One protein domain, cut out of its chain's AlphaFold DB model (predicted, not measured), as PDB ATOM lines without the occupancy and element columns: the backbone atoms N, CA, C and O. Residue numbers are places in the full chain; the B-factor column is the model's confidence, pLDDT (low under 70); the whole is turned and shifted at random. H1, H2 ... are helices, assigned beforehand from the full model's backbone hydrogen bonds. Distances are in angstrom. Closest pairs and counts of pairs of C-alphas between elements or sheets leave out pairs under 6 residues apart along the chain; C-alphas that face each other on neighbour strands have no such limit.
ATOM      1  N   PHE A  64      62.966 107.874 102.050       81.44
ATOM      2  CA  PHE A  64      63.995 108.702 102.696       81.44
ATOM      3  C   PHE A  64      64.976 107.925 103.569       81.44
ATOM      4  O   PHE A  64      66.052 108.444 103.865       81.44
ATOM      5  N   PHE A  65      64.635 106.702 103.970       78.31
ATOM      6  CA  PHE A  65      65.487 105.891 104.828       78.31
ATOM      7  C   PHE A  65      66.221 104.838 103.994       78.31
ATOM      8  O   PHE A  65      65.594 103.886 103.530       78.31
ATOM      9  N   PRO A  66      67.540 104.992 103.778       80.06
ATOM     10  CA  PRO A  66      68.322 103.958 103.120       80.06
ATOM     11  C   PRO A  66      68.415 102.709 104.002       80.06
ATOM     12  O   PRO A  66      68.261 102.767 105.227       80.06
ATOM     13  N   GLU A  67      68.744 101.575 103.389       84.69
ATOM     14  CA  GLU A  67      69.192 100.415 104.151       84.69
ATOM     15  C   GLU A  67      70.542 100.731 104.806       84.69
ATOM     16  O   GLU A  67      71.511 101.098 104.140       84.69
ATOM     17  N   LEU A  68      70.593 100.621 106.133       89.19
ATOM     18  CA  LEU A  68      71.783 100.878 106.938       89.19
ATOM     19  C   LEU A  68      72.135  99.631 107.748       89.19
ATOM     20  O   LEU A  68      71.259  98.945 108.276       89.19
ATOM     21  N   ASP A  69      73.432  99.386 107.920       94.19
ATOM     22  CA  ASP A  69      73.926  98.411 108.892       94.19
ATOM     23  C   ASP A  69      73.902  99.048 110.294       94.19
ATOM     24  O   ASP A  69      74.864  99.677 110.743       94.19
ATOM     25  N   TYR A  70      72.770  98.904 110.987       94.25
ATOM     26  CA  TYR A  70      72.551  99.453 112.332       94.25
ATOM     27  C   TYR A  70      73.446  98.822 113.418       94.25
ATOM     28  O   TYR A  70      73.501  99.329 114.542       94.25
ATOM     29  N   ASP A  71      74.152  97.725 113.119       94.31
ATOM     30  CA  ASP A  71      75.157  97.153 114.019       94.31
ATOM     31  C   ASP A  71      76.476  97.929 113.953       94.31
ATOM     32  O   ASP A  71      77.123  98.143 114.987       94.31
ATOM     33  N   LYS A  72      76.853  98.397 112.760       95.25
ATOM     34  CA  LYS A  72      78.172  98.993 112.503       95.25
ATOM     35  C   LYS A  72      78.173 100.508 112.405       95.25
ATOM     36  O   LYS A  72      79.146 101.123 112.838       95.25
ATOM     37  N   ILE A  73      77.097 101.114 111.908       97.00
ATOM     38  CA  ILE A  73      77.025 102.567 111.731       97.00
ATOM     39  C   ILE A  73      77.343 103.298 113.045       97.00
ATOM     40  O   ILE A  73      76.941 102.868 114.132       97.00
ATOM     41  N   THR A  74      78.129 104.367 112.958       97.12
ATOM     42  CA  THR A  74      78.410 105.273 114.081       97.12
ATOM     43  C   THR A  74      77.238 106.228 114.296       97.12
ATOM     44  O   THR A  74      76.458 106.496 113.375       97.12
ATOM     45  N   LEU A  75      77.117 106.823 115.485       96.44
ATOM     46  CA  LEU A  75      76.049 107.808 115.707       96.44
ATOM     47  C   LEU A  75      76.223 109.056 114.821       96.44
ATOM     48  O   LEU A  75      75.242 109.636 114.359       96.44
ATOM     49  N   ALA A  76      77.470 109.435 114.521       96.38
ATOM     50  CA  ALA A  76      77.766 110.539 113.611       96.38
ATOM     51  C   ALA A  76      77.254 110.275 112.186       96.38
ATOM     52  O   ALA A  76      76.690 111.163 111.553       96.38
ATOM     53  N   GLU A  77      77.465 109.065 111.664       96.06
ATOM     54  CA  GLU A  77      76.958 108.660 110.348       96.06
ATOM     55  C   GLU A  77      75.438 108.586 110.334       96.06
ATOM     56  O   GLU A  77      74.817 109.029 109.370       96.06
ATOM     57  N   PHE A  78      74.834 108.072 111.404       95.25
ATOM     58  CA  PHE A  78      73.386 108.041 111.545       95.25
ATOM     59  C   PHE A  78      72.787 109.454 111.460       95.25
ATOM     60  O   PHE A  78      71.875 109.681 110.665       95.25
ATOM     61  N   PHE A  79      73.355 110.433 112.175       94.88
ATOM     62  CA  PHE A  79      72.904 111.826 112.085       94.88
ATOM     63  C   PHE A  79      73.143 112.462 110.716       94.88
ATOM     64  O   PHE A  79      72.246 113.133 110.218       94.88
ATOM     65  N   ARG A  80      74.265 112.180 110.041       93.31
ATOM     66  CA  ARG A  80      74.466 112.646 108.655       93.31
ATOM     67  C   ARG A  80      73.418 112.096 107.685       93.31
ATOM     68  O   ARG A  80      73.028 112.789 106.749       93.31
ATOM     69  N   ASN A  81      72.967 110.857 107.874       92.62
ATOM     70  CA  ASN A  81      71.882 110.295 107.065       92.62
ATOM     71  C   ASN A  81      70.535 110.947 107.404       92.62
ATOM     72  O   ASN A  81      69.791 111.294 106.492       92.62
ATOM     73  N   ALA A  82      70.258 111.188 108.688       91.12
ATOM     74  CA  ALA A  82      69.058 111.905 109.115       91.12
ATOM     75  C   ALA A  82      69.014 113.345 108.564       91.12
ATOM     76  O   ALA A  82      67.979 113.780 108.072       91.12
ATOM     77  N   GLU A  83      70.141 114.064 108.559       90.88
ATOM     78  CA  GLU A  83      70.268 115.402 107.960       90.88
ATOM     79  C   GLU A  83      69.912 115.401 106.463       90.88
ATOM     80  O   GLU A  83      69.131 116.238 106.004       90.88
ATOM     81  N   LYS A  84      70.426 114.426 105.701       89.94
ATOM     82  CA  LYS A  84      70.083 114.248 104.277       89.94
ATOM     83  C   LYS A  84      68.605 113.911 104.074       89.94
ATOM     84  O   LYS A  84      67.990 114.398 103.123       89.94
ATOM     85  N   ALA A  85      68.040 113.090 104.958       90.00
ATOM     86  CA  ALA A  85      66.634 112.721 104.913       90.00
ATOM     87  C   ALA A  85      65.740 113.949 105.138       90.00
ATOM     88  O   ALA A  85      64.853 114.187 104.327       90.00
ATOM     89  N   VAL A  86      66.035 114.790 106.138       89.19
ATOM     90  CA  VAL A  86      65.297 116.045 106.389       89.19
ATOM     91  C   VAL A  86      65.306 116.955 105.159       89.19
ATOM     92  O   VAL A  86      64.249 117.429 104.752       89.19
ATOM     93  N   GLY A  87      66.463 117.145 104.512       84.06
ATOM     94  CA  GLY A  87      66.538 117.937 103.277       84.06
ATOM     95  C   GLY A  87      65.708 117.355 102.123       84.06
ATOM     96  O   GLY A  87      65.182 118.092 101.292       84.06
ATOM     97  N   SER A  88      65.545 116.032 102.092       86.44
ATOM     98  CA  SER A  88      64.734 115.341 101.082       86.44
ATOM     99  C   SER A  88      63.236 115.376 101.414       86.44
ATOM    100  O   SER A  88      62.409 115.433 100.510       86.44
ATOM    101  N   MET A  89      62.866 115.386 102.698       88.88
ATOM    102  CA  MET A  89      61.476 115.467 103.167       88.88
ATOM    103  C   MET A  89      60.824 116.814 102.847       88.88
ATOM    104  O   MET A  89      59.614 116.872 102.649       88.88
ATOM    105  N   THR A  90      61.618 117.883 102.751       88.06
ATOM    106  CA  THR A  90      61.135 119.238 102.439       88.06
ATOM    107  C   THR A  90      60.840 119.476 100.960       88.06
ATOM    108  O   THR A  90      60.347 120.545 100.603       88.06
ATOM    109  N   ASN A  91      61.131 118.507 100.086       89.44
ATOM    110  CA  ASN A  91      60.777 118.574  98.673       89.44
ATOM    111  C   ASN A  91      60.272 117.219  98.162       89.44
ATOM    112  O   ASN A  91      61.029 116.258  98.027       89.44
ATOM    113  N   ILE A  92      58.986 117.141  97.828       88.81
ATOM    114  CA  ILE A  92      58.374 115.920  97.307       88.81
ATOM    115  C   ILE A  92      58.074 116.090  95.823       88.81
ATOM    116  O   ILE A  92      57.001 116.535  95.419       88.81
ATOM    117  N   ASP A  93      59.030 115.654  95.001       85.44
ATOM    118  CA  ASP A  93      58.924 115.655  93.537       85.44
ATOM    119  C   ASP A  93      58.558 117.053  92.999       85.44
ATOM    120  O   ASP A  93      57.596 117.190  92.238       85.44
ATOM    121  N   GLY A  94      59.287 118.080  93.454       85.81
ATOM    122  CA  GLY A  94      59.108 119.482  93.059       85.81
ATOM    123  C   GLY A  94      58.206 120.307  93.979       85.81
ATOM    124  O   GLY A  94      58.259 121.530  93.917       85.81
ATOM    125  N   GLU A  95      57.435 119.667  94.858       88.50
ATOM    126  CA  GLU A  95      56.539 120.353  95.795       88.50
ATOM    127  C   GLU A  95      57.266 120.658  97.106       88.50
ATOM    128  O   GLU A  95      57.796 119.742  97.742       88.50
ATOM    129  N   GLU A  96      57.281 121.924  97.525       91.50
ATOM    130  CA  GLU A  96      57.807 122.297  98.839       91.50
ATOM    131  C   GLU A  96      56.896 121.762  99.950       91.50
ATOM    132  O   GLU A  96      55.673 121.916  99.916       91.50
ATOM    133  N   VAL A  97      57.506 121.139 100.956       93.06
ATOM    134  CA  VAL A  97      56.811 120.595 102.121       93.06
ATOM    135  C   VAL A  97      57.315 121.270 103.385       93.06
ATOM    136  O   VAL A  97      58.509 121.263 103.683       93.06
ATOM    137  N   ASP A  98      56.374 121.815 104.152       93.62
ATOM    138  CA  ASP A  98      56.617 122.352 105.488       93.62
ATOM    139  C   ASP A  98      56.939 121.213 106.469       93.62
ATOM    140  O   ASP A  98      56.110 120.324 106.707       93.62
ATOM    141  N   ILE A  99      58.139 121.245 107.055       94.44
ATOM    142  CA  ILE A  99      58.610 120.196 107.967       94.44
ATOM    143  C   ILE A  99      57.766 120.089 109.247       94.44
ATOM    144  O   ILE A  99      57.605 118.999 109.796       94.44
ATOM    145  N   LEU A 100      57.164 121.184 109.720       94.88
ATOM    146  CA  LEU A 100      56.303 121.169 110.905       94.88
ATOM    147  C   LEU A 100      54.972 120.487 110.602       94.88
ATOM    148  O   LEU A 100      54.479 119.702 111.419       94.88
ATOM    149  N   LYS A 101      54.406 120.728 109.413       95.06
ATOM    150  CA  LYS A 101      53.210 120.010 108.942       95.06
ATOM    151  C   LYS A 101      53.505 118.531 108.730       95.06
ATOM    152  O   LYS A 101      52.702 117.692 109.133       95.06
ATOM    153  N   TYR A 102      54.673 118.215 108.172       96.00
ATOM    154  CA  TYR A 102      55.156 116.842 108.028       96.00
ATOM    155  C   TYR A 102      55.215 116.119 109.377       96.00
ATOM    156  O   TYR A 102      54.603 115.062 109.541       96.00
ATOM    157  N   ASN A 103      55.854 116.732 110.374       96.25
ATOM    158  CA  ASN A 103      55.956 116.181 111.725       96.25
ATOM    159  C   ASN A 103      54.597 116.086 112.432       96.25
ATOM    160  O   ASN A 103      54.335 115.132 113.164       96.25
ATOM    161  N   THR A 104      53.702 117.046 112.194       96.69
ATOM    162  CA  THR A 104      52.336 117.024 112.736       96.69
ATOM    163  C   THR A 104      51.537 115.858 112.158       96.69
ATOM    164  O   THR A 104      50.905 115.116 112.909       96.69
ATOM    165  N   LEU A 105      51.609 115.639 110.842       97.31
ATOM    166  CA  LEU A 105      50.976 114.493 110.193       97.31
ATOM    167  C   LEU A 105      51.568 113.170 110.692       97.31
ATOM    168  O   LEU A 105      50.817 112.240 110.972       97.31
ATOM    169  N   TYR A 106      52.892 113.093 110.853       96.75
ATOM    170  CA  TYR A 106      53.557 111.921 111.423       96.75
ATOM    171  C   TYR A 106      53.021 111.591 112.826       96.75
ATOM    172  O   TYR A 106      52.666 110.446 113.110       96.75
ATOM    173  N   SER A 107      52.889 112.609 113.684       96.44
ATOM    174  CA  SER A 107      52.316 112.464 115.027       96.44
ATOM    175  C   SER A 107      50.863 111.977 114.985       96.44
ATOM    176  O   SER A 107      50.514 111.033 115.696       96.44
ATOM    177  N   ALA A 108      50.035 112.552 114.107       96.31
ATOM    178  CA  ALA A 108      48.648 112.126 113.923       96.31
ATOM    179  C   ALA A 108      48.556 110.661 113.461       96.31
ATOM    180  O   ALA A 108      47.775 109.890 114.010       96.31
ATOM    181  N   MET A 109      49.408 110.233 112.523       96.25
ATOM    182  CA  MET A 109      49.454 108.840 112.066       96.25
ATOM    183  C   MET A 109      49.817 107.861 113.187       96.25
ATOM    184  O   MET A 109      49.220 106.791 113.279       96.25
ATOM    185  N   ILE A 110      50.754 108.220 114.071       96.00
ATOM    186  CA  ILE A 110      51.097 107.399 115.246       96.00
ATOM    187  C   ILE A 110      49.904 107.254 116.201       96.00
ATOM    188  O   ILE A 110      49.734 106.199 116.815       96.00
ATOM    189  N   GLN A 111      49.103 108.307 116.356       94.75
ATOM    190  CA  GLN A 111      47.960 108.314 117.270       94.75
ATOM    191  C   GLN A 111      46.756 107.563 116.694       94.75
ATOM    192  O   GLN A 111      46.097 106.826 117.426       94.75
ATOM    193  N   CYS A 112      46.497 107.718 115.395       92.69
ATOM    194  CA  CYS A 112      45.269 107.246 114.760       92.69
ATOM    195  C   CYS A 112      45.394 105.875 114.076       92.69
ATOM    196  O   CYS A 112      44.386 105.189 113.939       92.69
ATOM    197  N   GLU A 113      46.591 105.447 113.647       94.06
ATOM    198  CA  GLU A 113      46.776 104.216 112.862       94.06
ATOM    199  C   GLU A 113      47.685 103.198 113.589       94.06
ATOM    200  O   GLU A 113      48.918 103.300 113.552       94.06
ATOM    201  N   PRO A 114      47.113 102.160 114.240       94.12
ATOM    202  CA  PRO A 114      47.871 101.173 115.011       94.12
ATOM    203  C   PRO A 114      48.935 100.419 114.207       94.12
ATOM    204  O   PRO A 114      49.957 100.005 114.764       94.12
ATOM    205  N   LYS A 115      48.720 100.195 112.904       94.31
ATOM    206  CA  LYS A 115      49.738  99.582 112.043       94.31
ATOM    207  C   LYS A 115      50.937 100.517 111.877       94.31
ATOM    208  O   LYS A 115      52.069 100.071 112.028       94.31
ATOM    209  N   PHE A 116      50.689 101.807 111.669       95.44
ATOM    210  CA  PHE A 116      51.734 102.817 111.525       95.44
ATOM    211  C   PHE A 116      52.519 103.015 112.824       95.44
ATOM    212  O   PHE A 116      53.745 103.076 112.801       95.44
ATOM    213  N   LYS A 117      51.841 103.020 113.980       96.12
ATOM    214  CA  LYS A 117      52.500 103.067 115.294       96.12
ATOM    215  C   LYS A 117      53.492 101.917 115.499       96.12
ATOM    216  O   LYS A 117      54.568 102.127 116.053       96.12
ATOM    217  N   ARG A 118      53.146 100.706 115.048       95.62
ATOM    218  CA  ARG A 118      54.051  99.544 115.111       95.62
ATOM    219  C   ARG A 118      55.280  99.722 114.218       95.62
ATOM    220  O   ARG A 118      56.375  99.392 114.658       95.62
ATOM    221  N   GLU A 119      55.115 100.275 113.017       93.75
ATOM    222  CA  GLU A 119      56.251 100.597 112.139       93.75
ATOM    223  C   GLU A 119      57.150 101.676 112.752       93.75
ATOM    224  O   GLU A 119      58.359 101.486 112.834       93.75
ATOM    225  N   ALA A 120      56.566 102.748 113.292       94.31
ATOM    226  CA  ALA A 120      57.316 103.795 113.986       94.31
ATOM    227  C   ALA A 120      58.134 103.243 115.165       94.31
ATOM    228  O   ALA A 120      59.292 103.621 115.350       94.31
ATOM    229  N   GLN A 121      57.563 102.315 115.942       95.00
ATOM    230  CA  GLN A 121      58.275 101.657 117.037       95.00
ATOM    231  C   GLN A 121      59.456 100.819 116.526       95.00
ATOM    232  O   GLN A 121      60.551 100.918 117.077       95.00
ATOM    233  N   ALA A 122      59.256 100.040 115.460       93.44
ATOM    234  CA  ALA A 122      60.316  99.237 114.858       93.44
ATOM    235  C   ALA A 122      61.467 100.103 114.317       93.44
ATOM    236  O   ALA A 122      62.634  99.776 114.539       93.44
ATOM    237  N   GLU A 123      61.168 101.229 113.664       91.44
ATOM    238  CA  GLU A 123      62.196 102.178 113.219       91.44
ATOM    239  C   GLU A 123      62.925 102.827 114.404       91.44
ATOM    240  O   GLU A 123      64.155 102.942 114.406       91.44
ATOM    241  N   PHE A 124      62.199 103.189 115.464       93.00
ATOM    242  CA  PHE A 124      62.813 103.751 116.664       93.00
ATOM    243  C   PHE A 124      63.730 102.748 117.378       93.00
ATOM    244  O   PHE A 124      64.794 103.130 117.871       93.00
ATOM    245  N   ASP A 125      63.394 101.458 117.383       94.31
ATOM    246  CA  ASP A 125      64.244 100.420 117.972       94.31
ATOM    247  C   ASP A 125      65.585 100.270 117.231       94.31
ATOM    248  O   ASP A 125      66.617 100.020 117.868       94.31
ATOM    249  N   LYS A 126      65.621 100.524 115.914       93.44
ATOM    250  CA  LYS A 126      66.878 100.612 115.149       93.44
ATOM    251  C   LYS A 126      67.724 101.800 115.616       93.44
ATOM    252  O   LYS A 126      68.914 101.633 115.883       93.44
ATOM    253  N   ALA A 127      67.121 102.976 115.805       93.12
ATOM    254  CA  ALA A 127      67.826 104.146 116.338       93.12
ATOM    255  C   ALA A 127      68.357 103.897 117.765       93.12
ATOM    256  O   ALA A 127      69.511 104.207 118.068       93.12
ATOM    257  N   ARG A 128      67.561 103.256 118.632       96.06
ATOM    258  CA  ARG A 128      67.990 102.838 119.980       96.06
ATOM    259  C   ARG A 128      69.183 101.890 119.940       96.06
ATOM    260  O   ARG A 128      70.100 102.024 120.752       96.06
ATOM    261  N   LYS A 129      69.207 100.956 118.984       96.75
ATOM    262  CA  LYS A 129      70.345 100.056 118.761       96.75
ATOM    263  C   LYS A 129      71.620 100.833 118.420       96.75
ATOM    264  O   LYS A 129      72.651 100.581 119.045       96.75
ATOM    265  N   VAL A 130      71.543 101.824 117.526       97.12
ATOM    266  CA  VAL A 130      72.682 102.701 117.190       97.12
ATOM    267  C   VAL A 130      73.176 103.464 118.421       97.12
ATOM    268  O   VAL A 130      74.372 103.457 118.705       97.12
ATOM    269  N   ILE A 131      72.268 104.054 119.207       97.88
ATOM    270  CA  ILE A 131      72.612 104.768 120.451       97.88
ATOM    271  C   ILE A 131      73.349 103.841 121.426       97.88
ATOM    272  O   ILE A 131      74.408 104.189 121.949       97.88
ATOM    273  N   ARG A 132      72.823 102.632 121.649       97.75
ATOM    274  CA  ARG A 132      73.437 101.637 122.537       97.75
ATOM    275  C   ARG A 132      74.837 101.249 122.076       97.75
ATOM    276  O   ARG A 132      75.747 101.134 122.898       97.75
ATOM    277  N   ASN A 133      75.010 101.051 120.774       97.69
ATOM    278  CA  ASN A 133      76.296 100.707 120.185       97.69
ATOM    279  C   ASN A 133      77.299 101.858 120.325       97.69
ATOM    280  O   ASN A 133      78.428 101.615 120.742       97.69
ATOM    281  N   ALA A 134      76.872 103.102 120.106       97.81
ATOM    282  CA  ALA A 134      77.699 104.288 120.310       97.81
ATOM    283  C   ALA A 134      78.170 104.431 121.772       97.81
ATOM    284  O   ALA A 134      79.333 104.755 122.020       97.81
ATOM    285  N   ILE A 135      77.311 104.119 122.753       97.44
ATOM    286  CA  ILE A 135      77.698 104.081 124.175       97.44
ATOM    287  C   ILE A 135      78.740 102.983 124.425       97.44
ATOM    288  O   ILE A 135      79.758 103.236 125.072       97.44
ATOM    289  N   LYS A 136      78.502 101.764 123.917       96.75
ATOM    290  CA  LYS A 136      79.412 100.616 124.089       96.75
ATOM    291  C   LYS A 136      80.790 100.871 123.478       96.75
ATOM    292  O   LYS A 136      81.791 100.542 124.105       96.75
ATOM    293  N   ARG A 137      80.837 101.478 122.289       96.31
ATOM    294  CA  ARG A 137      82.071 101.832 121.568       96.31
ATOM    295  C   ARG A 137      82.777 103.067 122.138       96.31
ATOM    296  O   ARG A 137      83.894 103.367 121.739       96.31
ATOM    297  N   GLY A 138      82.146 103.784 123.069       96.38
ATOM    298  CA  GLY A 138      82.710 104.994 123.667       96.38
ATOM    299  C   GLY A 138      82.637 106.238 122.777       96.38
ATOM    300  O   GLY A 138      83.273 107.232 123.111       96.38
ATOM    301  N   GLU A 139      81.843 106.220 121.700       96.88
ATOM    302  CA  GLU A 139      81.615 107.375 120.814       96.88
ATOM    303  C   GLU A 139      80.957 108.543 121.575       96.88
ATOM    304  O   GLU A 139      81.267 109.719 121.362       96.88
ATOM    305  N   ILE A 140      80.056 108.211 122.505       97.94
ATOM    306  CA  ILE A 140      79.296 109.168 123.312       97.94
ATOM    307  C   ILE A 140      79.375 108.850 124.809       97.94
ATOM    308  O   ILE A 140      79.744 107.753 125.233       97.94
ATOM    309  N   LYS A 141      79.057 109.850 125.632       97.56
ATOM    310  CA  LYS A 141      78.964 109.759 127.092       97.56
ATOM    311  C   LYS A 141      77.937 108.693 127.489       97.56
ATOM    312  O   LYS A 141      76.926 108.506 126.815       97.56
ATOM    313  N   LYS A 142      78.168 108.035 128.629       96.50
ATOM    314  CA  LYS A 142      77.211 107.096 129.236       96.50
ATOM    315  C   LYS A 142      76.028 107.872 129.829       96.50
ATOM    316  O   LYS A 142      76.060 108.247 130.996       96.50
ATOM    317  N   LEU A 143      75.016 108.128 129.008       96.19
ATOM    318  CA  LEU A 143      73.732 108.709 129.408       96.19
ATOM    319  C   LEU A 143      72.611 107.670 129.218       96.19
ATOM    320  O   LEU A 143      72.799 106.717 128.455       96.19
ATOM    321  N   PRO A 144      71.450 107.834 129.875       96.50
ATOM    322  CA  PRO A 144      70.316 106.935 129.677       96.50
ATOM    323  C   PRO A 144      69.863 106.882 128.207       96.50
ATOM    324  O   PRO A 144      69.637 107.915 127.577       96.50
ATOM    325  N   GLU A 145      69.711 105.673 127.657       94.19
ATOM    326  CA  GLU A 145      69.343 105.448 126.247       94.19
ATOM    327  C   GLU A 145      67.997 106.102 125.894       94.19
ATOM    328  O   GLU A 145      67.856 106.723 124.840       94.19
ATOM    329  N   ASN A 146      67.023 106.013 126.805       93.94
ATOM    330  CA  ASN A 146      65.704 106.629 126.666       93.94
ATOM    331  C   ASN A 146      65.784 108.160 126.604       93.94
ATOM    332  O   ASN A 146      65.080 108.764 125.803       93.94
ATOM    333  N   PHE A 147      66.656 108.784 127.400       97.12
ATOM    334  CA  PHE A 147      66.857 110.231 127.373       97.12
ATOM    335  C   PHE A 147      67.443 110.688 126.033       97.12
ATOM    336  O   PHE A 147      66.934 111.631 125.429       97.12
ATOM    337  N   ILE A 148      68.472 109.994 125.533       97.56
ATOM    338  CA  ILE A 148      69.075 110.312 124.231       97.56
ATOM    339  C   ILE A 148      68.033 110.153 123.119       97.56
ATOM    340  O   ILE A 148      67.833 111.077 122.333       97.56
ATOM    341  N   GLY A 149      67.339 109.011 123.074       96.06
ATOM    342  CA  GLY A 149      66.322 108.735 122.059       96.06
ATOM    343  C   GLY A 149      65.168 109.741 122.082       96.06
ATOM    344  O   GLY A 149      64.805 110.272 121.036       96.06
ATOM    345  N   ALA A 150      64.637 110.061 123.266       96.25
ATOM    346  CA  ALA A 150      63.571 111.050 123.417       96.25
ATOM    347  C   ALA A 150      64.021 112.458 123.001       96.25
ATOM    348  O   ALA A 150      63.259 113.174 122.361       96.25
ATOM    349  N   THR A 151      65.265 112.840 123.302       97.56
ATOM    350  CA  THR A 151      65.816 114.140 122.890       97.56
ATOM    351  C   THR A 151      65.964 114.225 121.371       97.56
ATOM    352  O   THR A 151      65.573 115.225 120.774       97.56
ATOM    353  N   ILE A 152      66.457 113.162 120.725       96.50
ATOM    354  CA  ILE A 152      66.543 113.075 119.257       96.50
ATOM    355  C   ILE A 152      65.150 113.223 118.632       96.50
ATOM    356  O   ILE A 152      64.976 114.031 117.720       96.50
ATOM    357  N   LEU A 153      64.153 112.492 119.145       94.69
ATOM    358  CA  LEU A 153      62.769 112.590 118.670       94.69
ATOM    359  C   LEU A 153      62.167 113.979 118.903       94.69
ATOM    360  O   LEU A 153      61.470 114.480 118.030       94.69
ATOM    361  N   ALA A 154      62.444 114.623 120.036       96.38
ATOM    362  CA  ALA A 154      61.947 115.967 120.323       96.38
ATOM    363  C   ALA A 154      62.547 117.032 119.388       96.38
ATOM    364  O   ALA A 154      61.869 117.998 119.036       96.38
ATOM    365  N   ILE A 155      63.809 116.863 118.978       96.94
ATOM    366  CA  ILE A 155      64.473 117.769 118.034       96.94
ATOM    367  C   ILE A 155      63.936 117.552 116.616       96.94
ATOM    368  O   ILE A 155      63.442 118.500 116.007       96.94
ATOM    369  N   PHE A 156      63.996 116.321 116.095       94.94
ATOM    370  CA  PHE A 156      63.566 116.030 114.722       94.94
ATOM    371  C   PHE A 156      62.051 116.094 114.538       94.94
ATOM    372  O   PHE A 156      61.590 116.582 113.514       94.94
ATOM    373  N   GLY A 157      61.282 115.639 115.527       94.69
ATOM    374  CA  GLY A 157      59.819 115.571 115.506       94.69
ATOM    375  C   GLY A 157      59.125 116.858 115.946       94.69
ATOM    376  O   GLY A 157      57.948 116.831 116.299       94.69
ATOM    377  N   ARG A 158      59.837 117.987 115.967       95.31
ATOM    378  CA  ARG A 158      59.291 119.289 116.356       95.31
ATOM    379  C   ARG A 158      58.109 119.671 115.463       95.31
ATOM    380  O   ARG A 158      58.248 119.722 114.244       95.31
ATOM    381  N   THR A 159      56.959 119.962 116.067       94.75
ATOM    382  CA  THR A 159      55.706 120.267 115.348       94.75
ATOM    383  C   THR A 159      55.331 121.746 115.351       94.75
ATOM    384  O   THR A 159      54.442 122.153 114.612       94.75
ATOM    385  N   SER A 160      55.979 122.570 116.178       92.56
ATOM    386  CA  SER A 160      55.635 123.987 116.319       92.56
ATOM    387  C   SER A 160      56.802 124.829 116.837       92.56
ATOM    388  O   SER A 160      57.768 124.307 117.402       92.56
ATOM    389  N   TYR A 161      56.685 126.144 116.642       89.31
ATOM    390  CA  TYR A 161      57.482 127.181 117.292       89.31
ATOM    391  C   TYR A 161      56.542 128.257 117.824       89.31
ATOM    392  O   TYR A 161      55.555 128.599 117.177       89.31
ATOM    393  N   ILE A 162      56.875 128.809 118.987       88.56
ATOM    394  CA  ILE A 162      56.163 129.965 119.551       88.56
ATOM    395  C   ILE A 162      56.662 131.294 118.968       88.56
ATOM    396  O   ILE A 162      55.985 132.310 119.056       88.56
ATOM    397  N   THR A 163      57.865 131.294 118.394       87.31
ATOM    398  CA  THR A 163      58.502 132.468 117.793       87.31
ATOM    399  C   THR A 163      58.192 132.558 116.307       87.31
ATOM    400  O   THR A 163      57.931 131.544 115.660       87.31
ATOM    401  N   GLN A 164      58.321 133.756 115.737       83.12
ATOM    402  CA  GLN A 164      58.232 133.938 114.292       83.12
ATOM    403  C   GLN A 164      59.283 133.080 113.571       83.12
ATOM    404  O   GLN A 164      60.473 133.142 113.880       83.12
ATOM    405  N   THR A 165      58.837 132.279 112.606       86.19
ATOM    406  CA  THR A 165      59.694 131.457 111.744       86.19
ATOM    407  C   THR A 165      59.728 132.075 110.345       86.19
ATOM    408  O   THR A 165      58.722 132.000 109.641       86.19
ATOM    409  N   PRO A 166      60.848 132.686 109.917       82.44
ATOM    410  CA  PRO A 166      60.921 133.429 108.655       82.44
ATOM    411  C   PRO A 166      60.642 132.594 107.398       82.44
ATOM    412  O   PRO A 166      60.189 133.133 106.393       82.44
ATOM    413  N   SER A 167      60.944 131.294 107.433       88.31
ATOM    414  CA  SER A 167      60.753 130.371 106.313       88.31
ATOM    415  C   SER A 167      60.826 128.911 106.772       88.31
ATOM    416  O   SER A 167      61.380 128.603 107.830       88.31
ATOM    417  N   ASN A 168      60.348 127.988 105.936       87.00
ATOM    418  CA  ASN A 168      60.523 126.547 106.139       87.00
ATOM    419  C   ASN A 168      62.012 126.140 106.162       87.00
ATOM    420  O   ASN A 168      62.451 125.369 107.017       87.00
ATOM    421  N   SER A 169      62.829 126.737 105.286       89.69
ATOM    422  CA  SER A 169      64.283 126.516 105.258       89.69
ATOM    423  C   SER A 169      64.972 126.934 106.561       89.69
ATOM    424  O   SER A 169      65.872 126.236 107.034       89.69
ATOM    425  N   TYR A 170      64.517 128.025 107.187       91.69
ATOM    426  CA  TYR A 170      64.987 128.437 108.505       91.69
ATOM    427  C   TYR A 170      64.656 127.379 109.562       91.69
ATOM    428  O   TYR A 170      65.533 126.992 110.334       91.69
ATOM    429  N   VAL A 171      63.422 126.868 109.576       93.44
ATOM    430  CA  VAL A 171      63.006 125.840 110.542       93.44
ATOM    431  C   VAL A 171      63.859 124.580 110.415       93.44
ATOM    432  O   VAL A 171      64.353 124.069 111.424       93.44
ATOM    433  N   CYS A 172      64.081 124.112 109.189       93.00
ATOM    434  CA  CYS A 172      64.912 122.940 108.928       93.00
ATOM    435  C   CYS A 172      66.341 123.164 109.415       93.00
ATOM    436  O   CYS A 172      66.866 122.352 110.172       93.00
ATOM    437  N   LYS A 173      66.940 124.313 109.072       93.31
ATOM    438  CA  LYS A 173      68.272 124.693 109.553       93.31
ATOM    439  C   LYS A 173      68.359 124.634 111.079       93.31
ATOM    440  O   LYS A 173      69.309 124.060 111.599       93.31
ATOM    441  N   ARG A 174      67.362 125.158 111.799       94.50
ATOM    442  CA  ARG A 174      67.325 125.119 113.271       94.50
ATOM    443  C   ARG A 174      67.265 123.696 113.827       94.50
ATOM    444  O   ARG A 174      67.990 123.397 114.768       94.50
ATOM    445  N   ILE A 175      66.454 122.812 113.241       95.38
ATOM    446  CA  ILE A 175      66.395 121.393 113.637       95.38
ATOM    447  C   ILE A 175      67.770 120.728 113.462       95.38
ATOM    448  O   ILE A 175      68.247 120.054 114.378       95.38
ATOM    449  N   LEU A 176      68.429 120.955 112.319       95.44
ATOM    450  CA  LEU A 176      69.749 120.384 112.028       95.44
ATOM    451  C   LEU A 176      70.857 120.965 112.930       95.44
ATOM    452  O   LEU A 176      71.748 120.249 113.389       95.44
ATOM    453  N   GLU A 177      70.796 122.258 113.242       96.19
ATOM    454  CA  GLU A 177      71.709 122.887 114.199       96.19
ATOM    455  C   GLU A 177      71.538 122.307 115.606       96.19
ATOM    456  O   GLU A 177      72.535 121.982 116.256       96.19
ATOM    457  N   ASP A 178      70.297 122.144 116.068       97.12
ATOM    458  CA  ASP A 178      69.995 121.630 117.403       97.12
ATOM    459  C   ASP A 178      70.464 120.175 117.566       97.12
ATOM    460  O   ASP A 178      71.071 119.846 118.589       97.12
ATOM    461  N   ILE A 179      70.265 119.308 116.561       97.31
ATOM    462  CA  ILE A 179      70.773 117.925 116.622       97.31
ATOM    463  C   ILE A 179      72.305 117.893 116.601       97.31
ATOM    464  O   ILE A 179      72.916 117.142 117.365       97.31
ATOM    465  N   GLY A 180      72.943 118.758 115.807       97.25
ATOM    466  CA  GLY A 180      74.397 118.896 115.784       97.25
ATOM    467  C   GLY A 180      74.965 119.380 117.124       97.25
ATOM    468  O   GLY A 180      75.980 118.859 117.595       97.25
ATOM    469  N   GLN A 181      74.303 120.342 117.777       98.06
ATOM    470  CA  GLN A 181      74.671 120.795 119.122       98.06
ATOM    471  C   GLN A 181      74.484 119.691 120.158       98.06
ATOM    472  O   GLN A 181      75.393 119.431 120.949       98.06
ATOM    473  N   PHE A 182      73.343 119.003 120.126       98.12
ATOM    474  CA  PHE A 182      73.084 117.874 121.007       98.12
ATOM    475  C   PHE A 182      74.162 116.795 120.857       98.12
ATOM    476  O   PHE A 182      74.746 116.367 121.854       98.12
ATOM    477  N   TYR A 183      74.516 116.427 119.621       97.62
ATOM    478  CA  TYR A 183      75.581 115.462 119.367       97.62
ATOM    479  C   TYR A 183      76.923 115.916 119.952       97.62
ATOM    480  O   TYR A 183      77.582 115.143 120.646       97.62
ATOM    481  N   ARG A 184      77.319 117.181 119.746       97.19
ATOM    482  CA  ARG A 184      78.552 117.740 120.332       97.19
ATOM    483  C   ARG A 184      78.568 117.670 121.859       97.19
ATOM    484  O   ARG A 184      79.622 117.399 122.429       97.19
ATOM    485  N   LEU A 185      77.427 117.887 122.513       97.44
ATOM    486  CA  LEU A 185      77.306 117.821 123.972       97.44
ATOM    487  C   LEU A 185      77.467 116.400 124.511       97.44
ATOM    488  O   LEU A 185      78.023 116.227 125.600       97.44
ATOM    489  N   ILE A 186      76.993 115.389 123.782       97.31
ATOM    490  CA  ILE A 186      77.048 113.993 124.232       97.31
ATOM    491  C   ILE A 186      78.282 113.242 123.732       97.31
ATOM    492  O   ILE A 186      78.637 112.238 124.340       97.31
ATOM    493  N   ARG A 187      78.958 113.695 122.671       96.56
ATOM    494  CA  ARG A 187      80.184 113.067 122.155       96.56
ATOM    495  C   ARG A 187      81.294 113.087 123.212       96.56
ATOM    496  O   ARG A 187      81.450 114.074 123.938       96.56
ATOM    497  N   ARG A 188      82.068 112.001 123.326       91.38
ATOM    498  CA  ARG A 188      83.294 112.015 124.147       91.38
ATOM    499  C   ARG A 188      84.400 112.757 123.390       91.38
ATOM    500  O   ARG A 188      84.443 112.709 122.162       91.38
ATOM    501  N   LYS A 189      85.213 113.513 124.131       75.19
ATOM    502  CA  LYS A 189      86.405 114.165 123.577       75.19
ATOM    503  C   LYS A 189      87.423 113.114 123.168       75.19
ATOM    504  O   LYS A 189      87.535 112.125 123.927       75.19
TER     505      LYS A 189
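AT A GLANCE: This is residues 64 to 189 of the 189 residues of the protein "HTH tetR-type domain-containing protein" of Verrucomicrobia bacterium (UniProt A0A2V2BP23). The longest helix, H3, and H2 form a wide V, and residues 127 to 134 of H3 pack on H1 and H4, two helices that in turn pack on H5, each running opposite to it. H1 and H5 lie side by side, their lines only 7 degrees from each other and running opposite ways, while the corner of the V, near residues 112 to 114, points away from H5. The printed part has 126 residues with five named helices, H1 to H5 in chain order, no named strand, and the class is all helix. It is compact, with a radius of gyration of the C-alphas of 15.0 A, and spans 40 by 34 by 27 A.

IN THESE COORDINATES: H3, residues 114 to 137, is 34.8 A long from first to last C-alpha, beginning at C-alpha 114 (47.871, 101.173, 115.011). Before it comes H2, residues 99 to 112, 19.8 A long. H1, residues 75 to 89, is 20.7 A long and begins at C-alpha 75 (76.049, 107.808, 115.707). H4 is residues 145 to 156, 16.7 A long. H5, residues 168 to 186, is 27.5 A long and ends at C-alpha 186 (77.048, 113.993, 124.232). Between H1 and H2, residues 91 to 92 pair with residues 95 to 96, antiparallel, in stretches too short to be named strands.

HOW THE PARTS SIT: H3 and H2 touch only at the corner by their link, at a steep tilt of 65 degrees; their closest C-alphas, those of Lys 117 and Ile 110, are 4.6 A apart. H3 touches H4 with residues 127 to 132 alone, at a steep tilt of 61 degrees, opposite ways, and the closest C-alphas are those of Arg 128 and Gly 149, 6.5 A. H3 also touches H1 with residues 130 to 134 alone, closest at the C-alphas of Ala 134 and Leu 75, 6.0 A, at a shallow tilt of 34 degrees, only just short of steep. H1 touches H5 at a shallow tilt of 7 degrees, opposite ways, with the C-alphas of Glu 83 and Leu 176 closest at 6.5 A. H4 and H5 form a helical hairpin at a shallow tilt of 21 degrees, closest at the C-alphas of Ile 155 and Ile 175, 6.0 A. H2 and H5 only just touch, with 3 pairs of C-alphas within 8 A. H3 and H5 are apart, as are H1 and H4. In H1, H2, H3, H4 and H5 every O i to N i+4 pair is within hydrogen-bond range.

THE WHOLE: The two C-alphas farthest apart are those of Cys 112 and Lys 189, 42.6 A. The link from H4 to H5, 11 residues, is long, and the link from H2 to H3 is tight. The printed part has no cut and ends at the chain's last residue. Its mean pLDDT is 93.4, and no printed residue is under 70.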